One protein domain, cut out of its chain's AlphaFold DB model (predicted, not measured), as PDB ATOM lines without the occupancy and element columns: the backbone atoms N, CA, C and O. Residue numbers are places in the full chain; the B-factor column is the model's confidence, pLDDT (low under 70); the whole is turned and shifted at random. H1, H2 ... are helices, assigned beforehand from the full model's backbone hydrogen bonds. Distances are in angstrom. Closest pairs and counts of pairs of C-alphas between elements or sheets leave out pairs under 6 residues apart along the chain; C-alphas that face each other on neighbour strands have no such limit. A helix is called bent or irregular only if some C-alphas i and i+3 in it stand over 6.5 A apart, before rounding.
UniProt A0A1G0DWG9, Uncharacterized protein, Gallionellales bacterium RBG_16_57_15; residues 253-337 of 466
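What this domain is: This is residues 253 to 337 of the 466 residues of an uncharacterized protein of Gallionellales bacterium RBG_16_57_15 (UniProt A0A1G0DWG9). A helical hairpin, H1 and H2, makes one end of the domain, and H2 packs through H4 on a group of three helices, H3, H4 and H5, whose centres make a triangle. H4 sits in the middle, and H1 and H3 lie toward opposite ends of the longest axis. The 85 printed residues include five named helices, H1 to H5 in chain order, and no named strand; the class is all helix. The whole is compact, with a radius of gyration of the C-alphas of 13.4 A and spans of 40 by 27 by 19 A.

How they stand to each other: H2, residues 264 to 278, forms a hairpin with H1, residues 253 to 258: they touch at Val 253 and Lys 271, closest C-alphas 5.4 A, at a shallow tilt of 15 degrees, opposite ways. With residues 269 to 273 alone, H2 touches H4, residues 309 to 315, at a steep tilt of 44 degrees, the same way; the closest C-alphas, His 269 and Tyr 313, are 6.1 A apart. H4 forms a hairpin with H5, residues 322 to 335, at a shallow tilt of 29 degrees, opposite ways; the closest C-alphas, Pro 309 and Arg 329, are 5.5 A apart. H5 touches H3, residues 286 to 296, at a shallow tilt of 20 degrees, the same way; the closest C-alphas, Ile 296 and Val 332, are 6.1 A apart. H3 and H4 are near each other. H1 is apart from H3, H4 and H5. Every O i to N i+4 pair is within hydrogen-bond range in H2, H3 and H5, against 1 of 2 in H1 and 0 of 3 in H4, where 3 of 4 O i to N i+3 pairs are.

Where its parts are: H2 is 21.1 A long, H5 19.3 A, H3 15.2 A, H4 11.2 A and H1 8.8 A. C-alpha 253 is at (57.147, -16.660, 55.723) and C-alpha 335 at (39.119, -1.201, 36.676). H4 is irregular, but only just: C-alphas 311 and 314 are 6.7 A apart.

The domain as a whole: The farthest C-alphas, Gly 254 and Ala 299, are 40.0 A apart. The printed part has no cut; the link from H3 to H4, residues 297 to 308, is long. Eleven residues are under pLDDT 70: 290, 299 to 301, 330 to 331 and 333 to 337.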
ATOM      1  N   VAL A 253      56.134 -16.995  56.744       87.69
ATOM      2  CA  VAL A 253      57.147 -16.660  55.723       87.69
ATOM      3  C   VAL A 253      57.782 -17.927  55.132       87.69
ATOM      4  O   VAL A 253      58.006 -18.009  53.927       87.69
ATOM      5  N   GLY A 254      58.032 -18.948  55.959       88.19
ATOM      6  CA  GLY A 254      58.631 -20.208  55.512       88.19
ATOM      7  C   GLY A 254      57.766 -20.994  54.520       88.19
ATOM      8  O   GLY A 254      58.316 -21.635  53.626       88.19
ATOM      9  N   GLU A 255      56.436 -20.938  54.647       88.44
ATOM     10  CA  GLU A 255      55.505 -21.563  53.693       88.44
ATOM     11  C   GLU A 255      55.481 -20.827  52.351       88.44
ATOM     12  O   GLU A 255      55.467 -21.463  51.299       88.44
ATOM     13  N   VAL A 256      55.514 -19.494  52.382       88.81
ATOM     14  CA  VAL A 256      55.525 -18.646  51.182       88.81
ATOM     15  C   VAL A 256      56.801 -18.846  50.372       88.81
ATOM     16  O   VAL A 256      56.731 -19.088  49.172       88.81
ATOM     17  N   LEU A 257      57.967 -18.802  51.024       88.06
ATOM     18  CA  LEU A 257      59.265 -18.906  50.345       88.06
ATOM     19  C   LEU A 257      59.536 -20.298  49.744       88.06
ATOM     20  O   LEU A 257      60.428 -20.443  48.914       88.06
ATOM     21  N   LYS A 258      58.794 -21.331  50.166       88.94
ATOM     22  CA  LYS A 258      58.909 -22.703  49.638       88.94
ATOM     23  C   LYS A 258      57.851 -23.044  48.585       88.94
ATOM     24  O   LYS A 258      57.933 -24.121  47.992       88.94
ATOM     25  N   ASN A 259      56.860 -22.181  48.361       82.31
ATOM     26  CA  ASN A 259      55.789 -22.443  47.407       82.31
ATOM     27  C   ASN A 259      56.271 -22.224  45.959       82.31
ATOM     28  O   ASN A 259      56.900 -21.214  45.656       82.31
ATOM     29  N   LYS A 260      55.968 -23.179  45.069       84.19
ATOM     30  CA  LYS A 260      56.379 -23.146  43.652       84.19
ATOM     31  C   LYS A 260      55.371 -22.465  42.721       84.19
ATOM     32  O   LYS A 260      55.703 -22.213  41.568       84.19
ATOM     33  N   ASP A 261      54.174 -22.189  43.215       83.00
ATOM     34  CA  ASP A 261      53.070 -21.558  42.490       83.00
ATOM     35  C   ASP A 261      53.180 -20.021  42.501       83.00
ATOM     36  O   ASP A 261      52.553 -19.345  41.689       83.00
ATOM     37  N   LEU A 262      54.011 -19.467  43.394       82.94
ATOM     38  CA  LEU A 262      54.368 -18.052  43.453       82.94
ATOM     39  C   LEU A 262      55.697 -17.780  42.743       82.94
ATOM     40  O   LEU A 262      56.689 -18.488  42.928       82.94
ATOM     41  N   THR A 263      55.754 -16.684  41.990       85.06
ATOM     42  CA  THR A 263      57.021 -16.142  41.480       85.06
ATOM     43  C   THR A 263      57.892 -15.620  42.625       85.06
ATOM     44  O   THR A 263      57.388 -15.227  43.675       85.06
ATOM     45  N   PHE A 264      59.208 -15.524  42.414       84.75
ATOM     46  CA  PHE A 264      60.129 -14.968  43.417       84.75
ATOM     47  C   PHE A 264      59.723 -13.557  43.889       84.75
ATOM     48  O   PHE A 264      59.797 -13.249  45.075       84.75
ATOM     49  N   GLN A 265      59.230 -12.710  42.980       83.19
ATOM     50  CA  GLN A 265      58.730 -11.376  43.335       83.19
ATOM     51  C   GLN A 265      57.478 -11.446  44.218       83.19
ATOM     52  O   GLN A 265      57.408 -10.774  45.244       83.19
ATOM     53  N   GLN A 266      56.518 -12.313  43.886       83.56
ATOM     54  CA  GLN A 266      55.325 -12.526  44.713       83.56
ATOM     55  C   GLN A 266      55.672 -13.110  46.089       83.56
ATOM     56  O   GLN A 266      55.086 -12.706  47.092       83.56
ATOM     57  N   GLN A 267      56.661 -14.006  46.163       88.19
ATOM     58  CA  GLN A 267      57.178 -14.523  47.431       88.19
ATOM     59  C   GLN A 267      57.758 -13.400  48.306       88.19
ATOM     60  O   GLN A 267      57.486 -13.359  49.508       88.19
ATOM     61  N   LEU A 268      58.518 -12.467  47.717       87.25
ATOM     62  CA  LEU A 268      59.069 -11.307  48.426       87.25
ATOM     63  C   LEU A 268      57.978 -10.348  48.914       87.25
ATOM     64  O   LEU A 268      58.001  -9.953  50.079       87.25
ATOM     65  N   HIS A 269      57.005 -10.022  48.060       85.00
ATOM     66  CA  HIS A 269      55.852  -9.202  48.444       85.00
ATOM     67  C   HIS A 269      55.055  -9.852  49.578       85.00
ATOM     68  O   HIS A 269      54.685  -9.201  50.548       85.00
ATOM     69  N   MET A 270      54.812 -11.159  49.506       88.62
ATOM     70  CA  MET A 270      54.055 -11.843  50.547       88.62
ATOM     71  C   MET A 270      54.840 -11.940  51.861       88.62
ATOM     72  O   MET A 270      54.259 -11.788  52.934       88.62
ATOM     73  N   LYS A 271      56.168 -12.107  51.798       89.00
ATOM     74  CA  LYS A 271      57.040 -12.000  52.976       89.00
ATOM     75  C   LYS A 271      56.897 -10.633  53.652       89.00
ATOM     76  O   LYS A 271      56.680 -10.602  54.861       89.00
ATOM     77  N   SER A 272      56.985  -9.530  52.901       85.19
ATOM     78  CA  SER A 272      56.875  -8.185  53.487       85.19
ATOM     79  C   SER A 272      55.498  -7.937  54.101       85.19
ATOM     80  O   SER A 272      55.404  -7.353  55.178       85.19
ATOM     81  N   ILE A 273      54.436  -8.442  53.468       86.94
ATOM     82  CA  ILE A 273      53.062  -8.361  53.977       86.94
ATOM     83  C   ILE A 273      52.915  -9.113  55.312       86.94
ATOM     84  O   ILE A 273      52.389  -8.554  56.276       86.94
ATOM     85  N   ILE A 274      53.416 -10.351  55.400       88.50
ATOM     86  CA  ILE A 274      53.381 -11.149  56.641       88.50
ATOM     87  C   ILE A 274      54.164 -10.450  57.761       88.50
ATOM     88  O   ILE A 274      53.698 -10.383  58.898       88.50
ATOM     89  N   GLU A 275      55.343  -9.906  57.446       86.81
ATOM     90  CA  GLU A 275      56.184  -9.185  58.408       86.81
ATOM     91  C   GLU A 275      55.518  -7.888  58.896       86.81
ATOM     92  O   GLU A 275      55.534  -7.607  60.096       86.81
ATOM     93  N   ALA A 276      54.879  -7.124  58.005       84.44
ATOM     94  CA  ALA A 276      54.140  -5.914  58.363       84.44
ATOM     95  C   ALA A 276      52.979  -6.210  59.328       84.44
ATOM     96  O   ALA A 276      52.794  -5.494  60.319       84.44
ATOM     97  N   GLN A 277      52.245  -7.300  59.088       82.56
ATOM     98  CA  GLN A 277      51.153  -7.728  59.959       82.56
ATOM     99  C   GLN A 277      51.657  -8.207  61.325       82.56
ATOM    100  O   GLN A 277      51.117  -7.800  62.357       82.56
ATOM    101  N   ALA A 278      52.726  -9.010  61.352       83.69
ATOM    102  CA  ALA A 278      53.342  -9.482  62.594       83.69
ATOM    103  C   ALA A 278      53.845  -8.319  63.470       83.69
ATOM    104  O   ALA A 278      53.688  -8.343  64.692       83.69
ATOM    105  N   ASN A 279      54.383  -7.270  62.842       83.06
ATOM    106  CA  ASN A 279      54.900  -6.081  63.521       83.06
ATOM    107  C   ASN A 279      53.823  -5.039  63.872       83.06
ATOM    108  O   ASN A 279      54.163  -3.977  64.391       83.06
ATOM    109  N   LYS A 280      52.537  -5.305  63.591       76.75
ATOM    110  CA  LYS A 280      51.430  -4.335  63.731       76.75
ATOM    111  C   LYS A 280      51.671  -3.014  62.977       76.75
ATOM    112  O   LYS A 280      51.088  -1.991  63.323       76.75
ATOM    113  N   ALA A 281      52.505  -3.043  61.938       75.25
ATOM    114  CA  ALA A 281      52.703  -1.927  61.012       75.25
ATOM    115  C   ALA A 281      51.573  -1.844  59.964       75.25
ATOM    116  O   ALA A 281      51.571  -0.965  59.108       75.25
ATOM    117  N   ASP A 282      50.607  -2.762  60.049       74.19
ATOM    118  CA  ASP A 282      49.419  -2.886  59.211       74.19
ATOM    119  C   ASP A 282      48.363  -1.797  59.502       74.19
ATOM    120  O   ASP A 282      47.239  -2.073  59.919       74.19
ATOM    121  N   VAL A 283      48.750  -0.530  59.345       78.69
ATOM    122  CA  VAL A 283      47.897   0.640  59.596       78.69
ATOM    123  C   VAL A 283      47.842   1.508  58.341       78.69
ATOM    124  O   VAL A 283      48.867   1.815  57.734       78.69
ATOM    125  N   THR A 284      46.635   1.922  57.959       84.38
ATOM    126  CA  THR A 284      46.419   2.807  56.811       84.38
ATOM    127  C   THR A 284      46.594   4.274  57.197       84.38
ATOM    128  O   THR A 284      45.955   4.765  58.126       84.38
ATOM    129  N   ASP A 285      47.409   4.998  56.431       84.12
ATOM    130  CA  ASP A 285      47.423   6.458  56.385       84.12
ATOM    131  C   ASP A 285      46.409   6.927  55.328       84.12
ATOM    132  O   ASP A 285      46.502   6.578  54.146       84.12
ATOM    133  N   ASN A 286      45.452   7.764  55.738       72.19
ATOM    134  CA  ASN A 286      44.434   8.325  54.846       72.19
ATOM    135  C   ASN A 286      45.026   9.013  53.604       72.19
ATOM    136  O   ASN A 286      44.430   8.946  52.528       72.19
ATOM    137  N   ARG A 287      46.186   9.673  53.717       80.56
ATOM    138  CA  ARG A 287      46.829  10.351  52.579       80.56
ATOM    139  C   ARG A 287      47.329   9.348  51.548       80.56
ATOM    140  O   ARG A 287      47.151   9.572  50.351       80.56
ATOM    141  N   VAL A 288      47.920   8.248  52.010       82.25
ATOM    142  CA  VAL A 288      48.407   7.164  51.148       82.25
ATOM    143  C   VAL A 288      47.229   6.462  50.479       82.25
ATOM    144  O   VAL A 288      47.258   6.274  49.262       82.25
ATOM    145  N   PHE A 289      46.157   6.170  51.222       76.69
ATOM    146  CA  PHE A 289      44.944   5.565  50.666       76.69
ATOM    147  C   PHE A 289      44.312   6.425  49.565       76.69
ATOM    148  O   PHE A 289      44.111   5.943  48.452       76.69
ATOM    149  N   ILE A 290      44.052   7.710  49.838       66.81
ATOM    150  CA  ILE A 290      43.412   8.626  48.879       66.81
ATOM    151  C   ILE A 290      44.291   8.834  47.638       66.81
ATOM    152  O   ILE A 290      43.787   8.811  46.518       66.81
ATOM    153  N   ASN A 291      45.608   9.005  47.812       84.44
ATOM    154  CA  ASN A 291      46.533   9.136  46.683       84.44
ATOM    155  C   ASN A 291      46.513   7.876  45.804       84.44
ATOM    156  O   ASN A 291      46.360   7.969  44.587       84.44
ATOM    157  N   THR A 292      46.583   6.700  46.428       82.81
ATOM    158  CA  THR A 292      46.538   5.412  45.729       82.81
ATOM    159  C   THR A 292      45.206   5.236  45.000       82.81
ATOM    160  O   THR A 292      45.207   4.960  43.804       82.81
ATOM    161  N   PHE A 293      44.075   5.512  45.657       75.38
ATOM    162  CA  PHE A 293      42.745   5.498  45.040       75.38
ATOM    163  C   PHE A 293      42.661   6.427  43.818       75.38
ATOM    164  O   PHE A 293      42.189   6.016  42.758       75.38
ATOM    165  N   ASN A 294      43.187   7.650  43.913       75.94
ATOM    166  CA  ASN A 294      43.205   8.598  42.797       75.94
ATOM    167  C   ASN A 294      44.097   8.134  41.639       75.94
ATOM    168  O   ASN A 294      43.731   8.321  40.484       75.94
ATOM    169  N   ARG A 295      45.234   7.488  41.920       84.31
ATOM    170  CA  ARG A 295      46.116   6.903  40.892       84.31
ATOM    171  C   ARG A 295      45.471   5.719  40.180       84.31
ATOM    172  O   ARG A 295      45.672   5.548  38.983       84.31
ATOM    173  N   ILE A 296      44.652   4.947  40.889       76.75
ATOM    174  CA  ILE A 296      43.793   3.915  40.295       76.75
ATOM    175  C   ILE A 296      42.726   4.580  39.400       76.75
ATOM    176  O   ILE A 296      42.326   4.028  38.383       76.75
ATOM    177  N   HIS A 297      42.259   5.791  39.736       73.19
ATOM    178  CA  HIS A 297      41.296   6.629  38.986       73.19
ATOM    179  C   HIS A 297      41.887   7.603  37.977       73.19
ATOM    180  O   HIS A 297      41.143   8.391  37.392       73.19
ATOM    181  N   ALA A 298      43.184   7.517  37.712       73.56
ATOM    182  CA  ALA A 298      43.824   8.380  36.742       73.56
ATOM    183  C   ALA A 298      43.351   8.080  35.309       73.56
ATOM    184  O   ALA A 298      42.943   6.964  34.978       73.56
ATOM    185  N   ALA A 299      43.422   9.095  34.445       55.00
ATOM    186  CA  ALA A 299      43.088   8.951  33.034       55.00
ATOM    187  C   ALA A 299      43.993   7.903  32.345       55.00
ATOM    188  O   ALA A 299      45.163   7.760  32.725       55.00
ATOM    189  N   PRO A 300      43.499   7.201  31.306       51.19
ATOM    190  CA  PRO A 300      44.292   6.215  30.575       51.19
ATOM    191  C   PRO A 300      45.606   6.815  30.051       51.19
ATOM    192  O   PRO A 300      45.595   7.829  29.357       51.19
ATOM    193  N   GLY A 301      46.740   6.188  30.383       55.28
ATOM    194  CA  GLY A 301      48.074   6.643  29.964       55.28
ATOM    195  C   GLY A 301      48.732   7.694  30.867       55.28
ATOM    196  O   GLY A 301      49.828   8.155  30.551       55.28
ATOM    197  N   ALA A 302      48.115   8.069  31.993       73.75
ATOM    198  CA  ALA A 302      48.769   8.917  32.985       73.75
ATOM    199  C   ALA A 302      50.010   8.223  33.580       73.75
ATOM    200  O   ALA A 302      49.960   7.055  33.962       73.75
ATOM    201  N   LYS A 303      51.117   8.969  33.693       77.38
ATOM    202  CA  LYS A 303      52.438   8.455  34.103       77.38
ATOM    203  C   LYS A 303      52.439   7.741  35.462       77.38
ATOM    204  O   LYS A 303      53.191   6.791  35.642       77.38
ATOM    205  N   ASP A 304      51.579   8.177  36.381       82.69
ATOM    206  CA  ASP A 304      51.538   7.671  37.759       82.69
ATOM    207  C   ASP A 304      50.324   6.767  38.037       82.69
ATOM    208  O   ASP A 304      50.039   6.455  39.199       82.69
ATOM    209  N   ALA A 305      49.600   6.351  36.990       81.62
ATOM    210  CA  ALA A 305      48.438   5.482  37.120       81.62
ATOM    211  C   ALA A 305      48.817   4.112  37.703       81.62
ATOM    212  O   ALA A 305      49.864   3.546  37.384       81.62
ATOM    213  N   ILE A 306      47.942   3.574  38.551       79.62
ATOM    214  CA  ILE A 306      48.044   2.192  39.025       79.62
ATOM    215  C   ILE A 306      47.131   1.342  38.152       79.62
ATOM    216  O   ILE A 306      45.913   1.508  38.176       79.62
ATOM    217  N   THR A 307      47.738   0.448  37.379       75.31
ATOM    218  CA  THR A 307      47.071  -0.402  36.383       75.31
ATOM    219  C   THR A 307      47.341  -1.882  36.618       75.31
ATOM    220  O   THR A 307      47.007  -2.699  35.769       75.31
ATOM    221  N   SER A 308      47.972  -2.265  37.729       77.88
ATOM    222  CA  SER A 308      48.133  -3.665  38.128       77.88
ATOM    223  C   SER A 308      48.013  -3.815  39.648       77.88
ATOM    224  O   SER A 308      48.571  -2.985  40.377       77.88
ATOM    225  N   PRO A 309      47.339  -4.876  40.141       78.69
ATOM    226  CA  PRO A 309      47.313  -5.240  41.558       78.69
ATOM    227  C   PRO A 309      48.699  -5.304  42.209       78.69
ATOM    228  O   PRO A 309      48.846  -4.935  43.373       78.69
ATOM    229  N   ASP A 310      49.725  -5.713  41.456       81.50
ATOM    230  CA  ASP A 310      51.088  -5.883  41.973       81.50
ATOM    231  C   ASP A 310      51.700  -4.586  42.508       81.50
ATOM    232  O   ASP A 310      52.536  -4.608  43.412       81.50
ATOM    233  N   GLN A 311      51.263  -3.442  41.978       86.94
ATOM    234  CA  GLN A 311      51.756  -2.123  42.375       86.94
ATOM    235  C   GLN A 311      51.255  -1.697  43.765       86.94
ATOM    236  O   GLN A 311      51.754  -0.714  44.313       86.94
ATOM    237  N   LEU A 312      50.282  -2.416  44.338       87.69
ATOM    238  CA  LEU A 312      49.723  -2.134  45.660       87.69
ATOM    239  C   LEU A 312      50.483  -2.839  46.789       87.69
ATOM    240  O   LEU A 312      50.525  -2.324  47.905       87.69
ATOM    241  N   TYR A 313      51.100  -3.993  46.518       86.56
ATOM    242  CA  TYR A 313      51.768  -4.791  47.552       86.56
ATOM    243  C   TYR A 313      52.908  -4.061  48.279       86.56
ATOM    244  O   TYR A 313      52.968  -4.180  49.503       86.56
ATOM    245  N   PRO A 314      53.764  -3.257  47.611       87.69
ATOM    246  CA  PRO A 314      54.825  -2.513  48.296       87.69
ATOM    247  C   PRO A 314      54.320  -1.442  49.271       87.69
ATOM    248  O   PRO A 314      55.097  -0.940  50.075       87.69
ATOM    249  N   LEU A 315      53.041  -1.059  49.195       88.75
ATOM    250  CA  LEU A 315      52.453  -0.053  50.082       88.75
ATOM    251  C   LEU A 315      52.016  -0.651  51.426       88.75
ATOM    252  O   LEU A 315      51.803   0.090  52.388       88.75
ATOM    253  N   VAL A 316      51.898  -1.981  51.512       87.12
ATOM    254  CA  VAL A 316      51.511  -2.667  52.747       87.12
ATOM    255  C   VAL A 316      52.599  -2.496  53.806       87.12
ATOM    256  O   VAL A 316      53.764  -2.798  53.562       87.12
ATOM    257  N   GLY A 317      52.223  -1.995  54.985       82.81
ATOM    258  CA  GLY A 317      53.177  -1.637  56.045       82.81
ATOM    259  C   GLY A 317      53.884  -0.290  55.834       82.81
ATOM    260  O   GLY A 317      54.623   0.163  56.707       82.81
ATOM    261  N   HIS A 318      53.617   0.384  54.711       87.25
ATOM    262  CA  HIS A 318      54.133   1.707  54.356       87.25
ATOM    263  C   HIS A 318      52.985   2.710  54.151       87.25
ATOM    264  O   HIS A 318      52.943   3.459  53.176       87.25
ATOM    265  N   GLY A 319      52.038   2.719  55.094       81.69
ATOM    266  CA  GLY A 319      50.873   3.607  55.080       81.69
ATOM    267  C   GLY A 319      49.630   3.013  54.417       81.69
ATOM    268  O   GLY A 319      48.637   3.719  54.260       81.69
ATOM    269  N   LEU A 320      49.640   1.730  54.058       85.19
ATOM    270  CA  LEU A 320      48.446   1.000  53.642       85.19
ATOM    271  C   LEU A 320      48.315  -0.287  54.459       85.19
ATOM    272  O   LEU A 320      49.286  -1.036  54.589       85.19
ATOM    273  N   SER A 321      47.125  -0.547  55.003       85.12
ATOM    274  CA  SER A 321      46.839  -1.841  55.624       85.12
ATOM    275  C   SER A 321      46.513  -2.912  54.581       85.12
ATOM    276  O   SER A 321      46.088  -2.599  53.472       85.12
ATOM    277  N   ILE A 322      46.627  -4.189  54.932       82.00
ATOM    278  CA  ILE A 322      46.254  -5.338  54.104       82.00
ATOM    279  C   ILE A 322      44.765  -5.290  53.768       82.00
ATOM    280  O   ILE A 322      44.377  -5.598  52.644       82.00
ATOM    281  N   THR A 323      43.929  -4.863  54.719       79.69
ATOM    282  CA  THR A 323      42.478  -4.751  54.513       79.69
ATOM    283  C   THR A 323      42.151  -3.678  53.477       79.69
ATOM    284  O   THR A 323      41.364  -3.915  52.561       79.69
ATOM    285  N   ASP A 324      42.774  -2.504  53.579       76.50
ATOM    286  CA  ASP A 324      42.550  -1.422  52.621       76.50
ATOM    287  C   ASP A 324      43.273  -1.655  51.292       76.50
ATOM    288  O   ASP A 324      42.753  -1.281  50.243       76.50
ATOM    289  N   MET A 325      44.407  -2.355  51.303       86.62
ATOM    290  CA  MET A 325      45.045  -2.868  50.095       86.62
ATOM    291  C   MET A 325      44.125  -3.848  49.375       86.62
ATOM    292  O   MET A 325      43.959  -3.709  48.172       86.62
ATOM    293  N   ALA A 326      43.454  -4.766  50.077       78.50
ATOM    294  CA  ALA A 326      42.487  -5.676  49.466       78.50
ATOM    295  C   ALA A 326      41.299  -4.923  48.836       78.50
ATOM    296  O   ALA A 326      40.848  -5.293  47.755       78.50
ATOM    297  N   ARG A 327      40.833  -3.827  49.456       70.19
ATOM    298  CA  ARG A 327      39.800  -2.943  48.876       70.19
ATOM    299  C   ARG A 327      40.292  -2.216  47.627       70.19
ATOM    300  O   ARG A 327      39.606  -2.216  46.613       70.19
ATOM    301  N   LEU A 328      41.484  -1.624  47.677       76.88
ATOM    302  CA  LEU A 328      42.090  -0.955  46.521       76.88
ATOM    303  C   LEU A 328      42.460  -1.948  45.421       76.88
ATOM    304  O   LEU A 328      42.398  -1.605  44.249       76.88
ATOM    305  N   ARG A 329      42.798  -3.186  45.778       78.94
ATOM    306  CA  ARG A 329      43.011  -4.284  44.841       78.94
ATOM    307  C   ARG A 329      41.704  -4.665  44.175       78.94
ATOM    308  O   ARG A 329      41.713  -4.762  42.965       78.94
ATOM    309  N   ALA A 330      40.595  -4.758  44.907       68.31
ATOM    310  CA  ALA A 330      39.271  -4.943  44.314       68.31
ATOM    311  C   ALA A 330      38.853  -3.761  43.418       68.31
ATOM    312  O   ALA A 330      38.117  -3.962  42.463       68.31
ATOM    313  N   GLU A 331      39.348  -2.549  43.680       67.19
ATOM    314  CA  GLU A 331      39.144  -1.368  42.831       67.19
ATOM    315  C   GLU A 331      40.040  -1.388  41.577       67.19
ATOM    316  O   GLU A 331      39.587  -1.067  40.481       67.19
ATOM    317  N   VAL A 332      41.305  -1.809  41.703       71.38
ATOM    318  CA  VAL A 332      42.222  -2.024  40.572       71.38
ATOM    319  C   VAL A 332      41.749  -3.180  39.721       71.38
ATOM    320  O   VAL A 332      41.676  -3.024  38.518       71.38
ATOM    321  N   GLU A 333      41.399  -4.310  40.323       64.00
ATOM    322  CA  GLU A 333      40.739  -5.434  39.669       64.00
ATOM    323  C   GLU A 333      39.402  -4.979  39.110       64.00
ATOM    324  O   GLU A 333      39.111  -5.381  38.008       64.00
ATOM    325  N   GLY A 334      38.663  -4.102  39.805       57.44
ATOM    326  CA  GLY A 334      37.451  -3.381  39.391       57.44
ATOM    327  C   GLY A 334      37.604  -2.616  38.073       57.44
ATOM    328  O   GLY A 334      36.720  -2.636  37.222       57.44
ATOM    329  N   LYS A 335      38.762  -1.979  37.878       50.25
ATOM    330  CA  LYS A 335      39.119  -1.201  36.676       50.25
ATOM    331  C   LYS A 335      39.856  -1.961  35.604       50.25
ATOM    332  O   LYS A 335      39.682  -1.684  34.423       50.25
ATOM    333  N   ASN A 336      40.661  -2.911  36.038       46.19
ATOM    334  CA  ASN A 336      41.244  -3.962  35.235       46.19
ATOM    335  C   ASN A 336      40.251  -5.110  35.061       46.19
ATOM    336  O   ASN A 336      40.652  -6.195  34.636       46.19
ATOM    337  N   GLN A 337      38.963  -4.902  35.377       48.97
ATOM    338  CA  GLN A 337      37.978  -5.924  35.107       48.97
ATOM    339  C   GLN A 337      37.908  -6.078  33.597       48.97
ATOM    340  O   GLN A 337      38.053  -5.093  32.859       48.97
TER     341      GLN A 337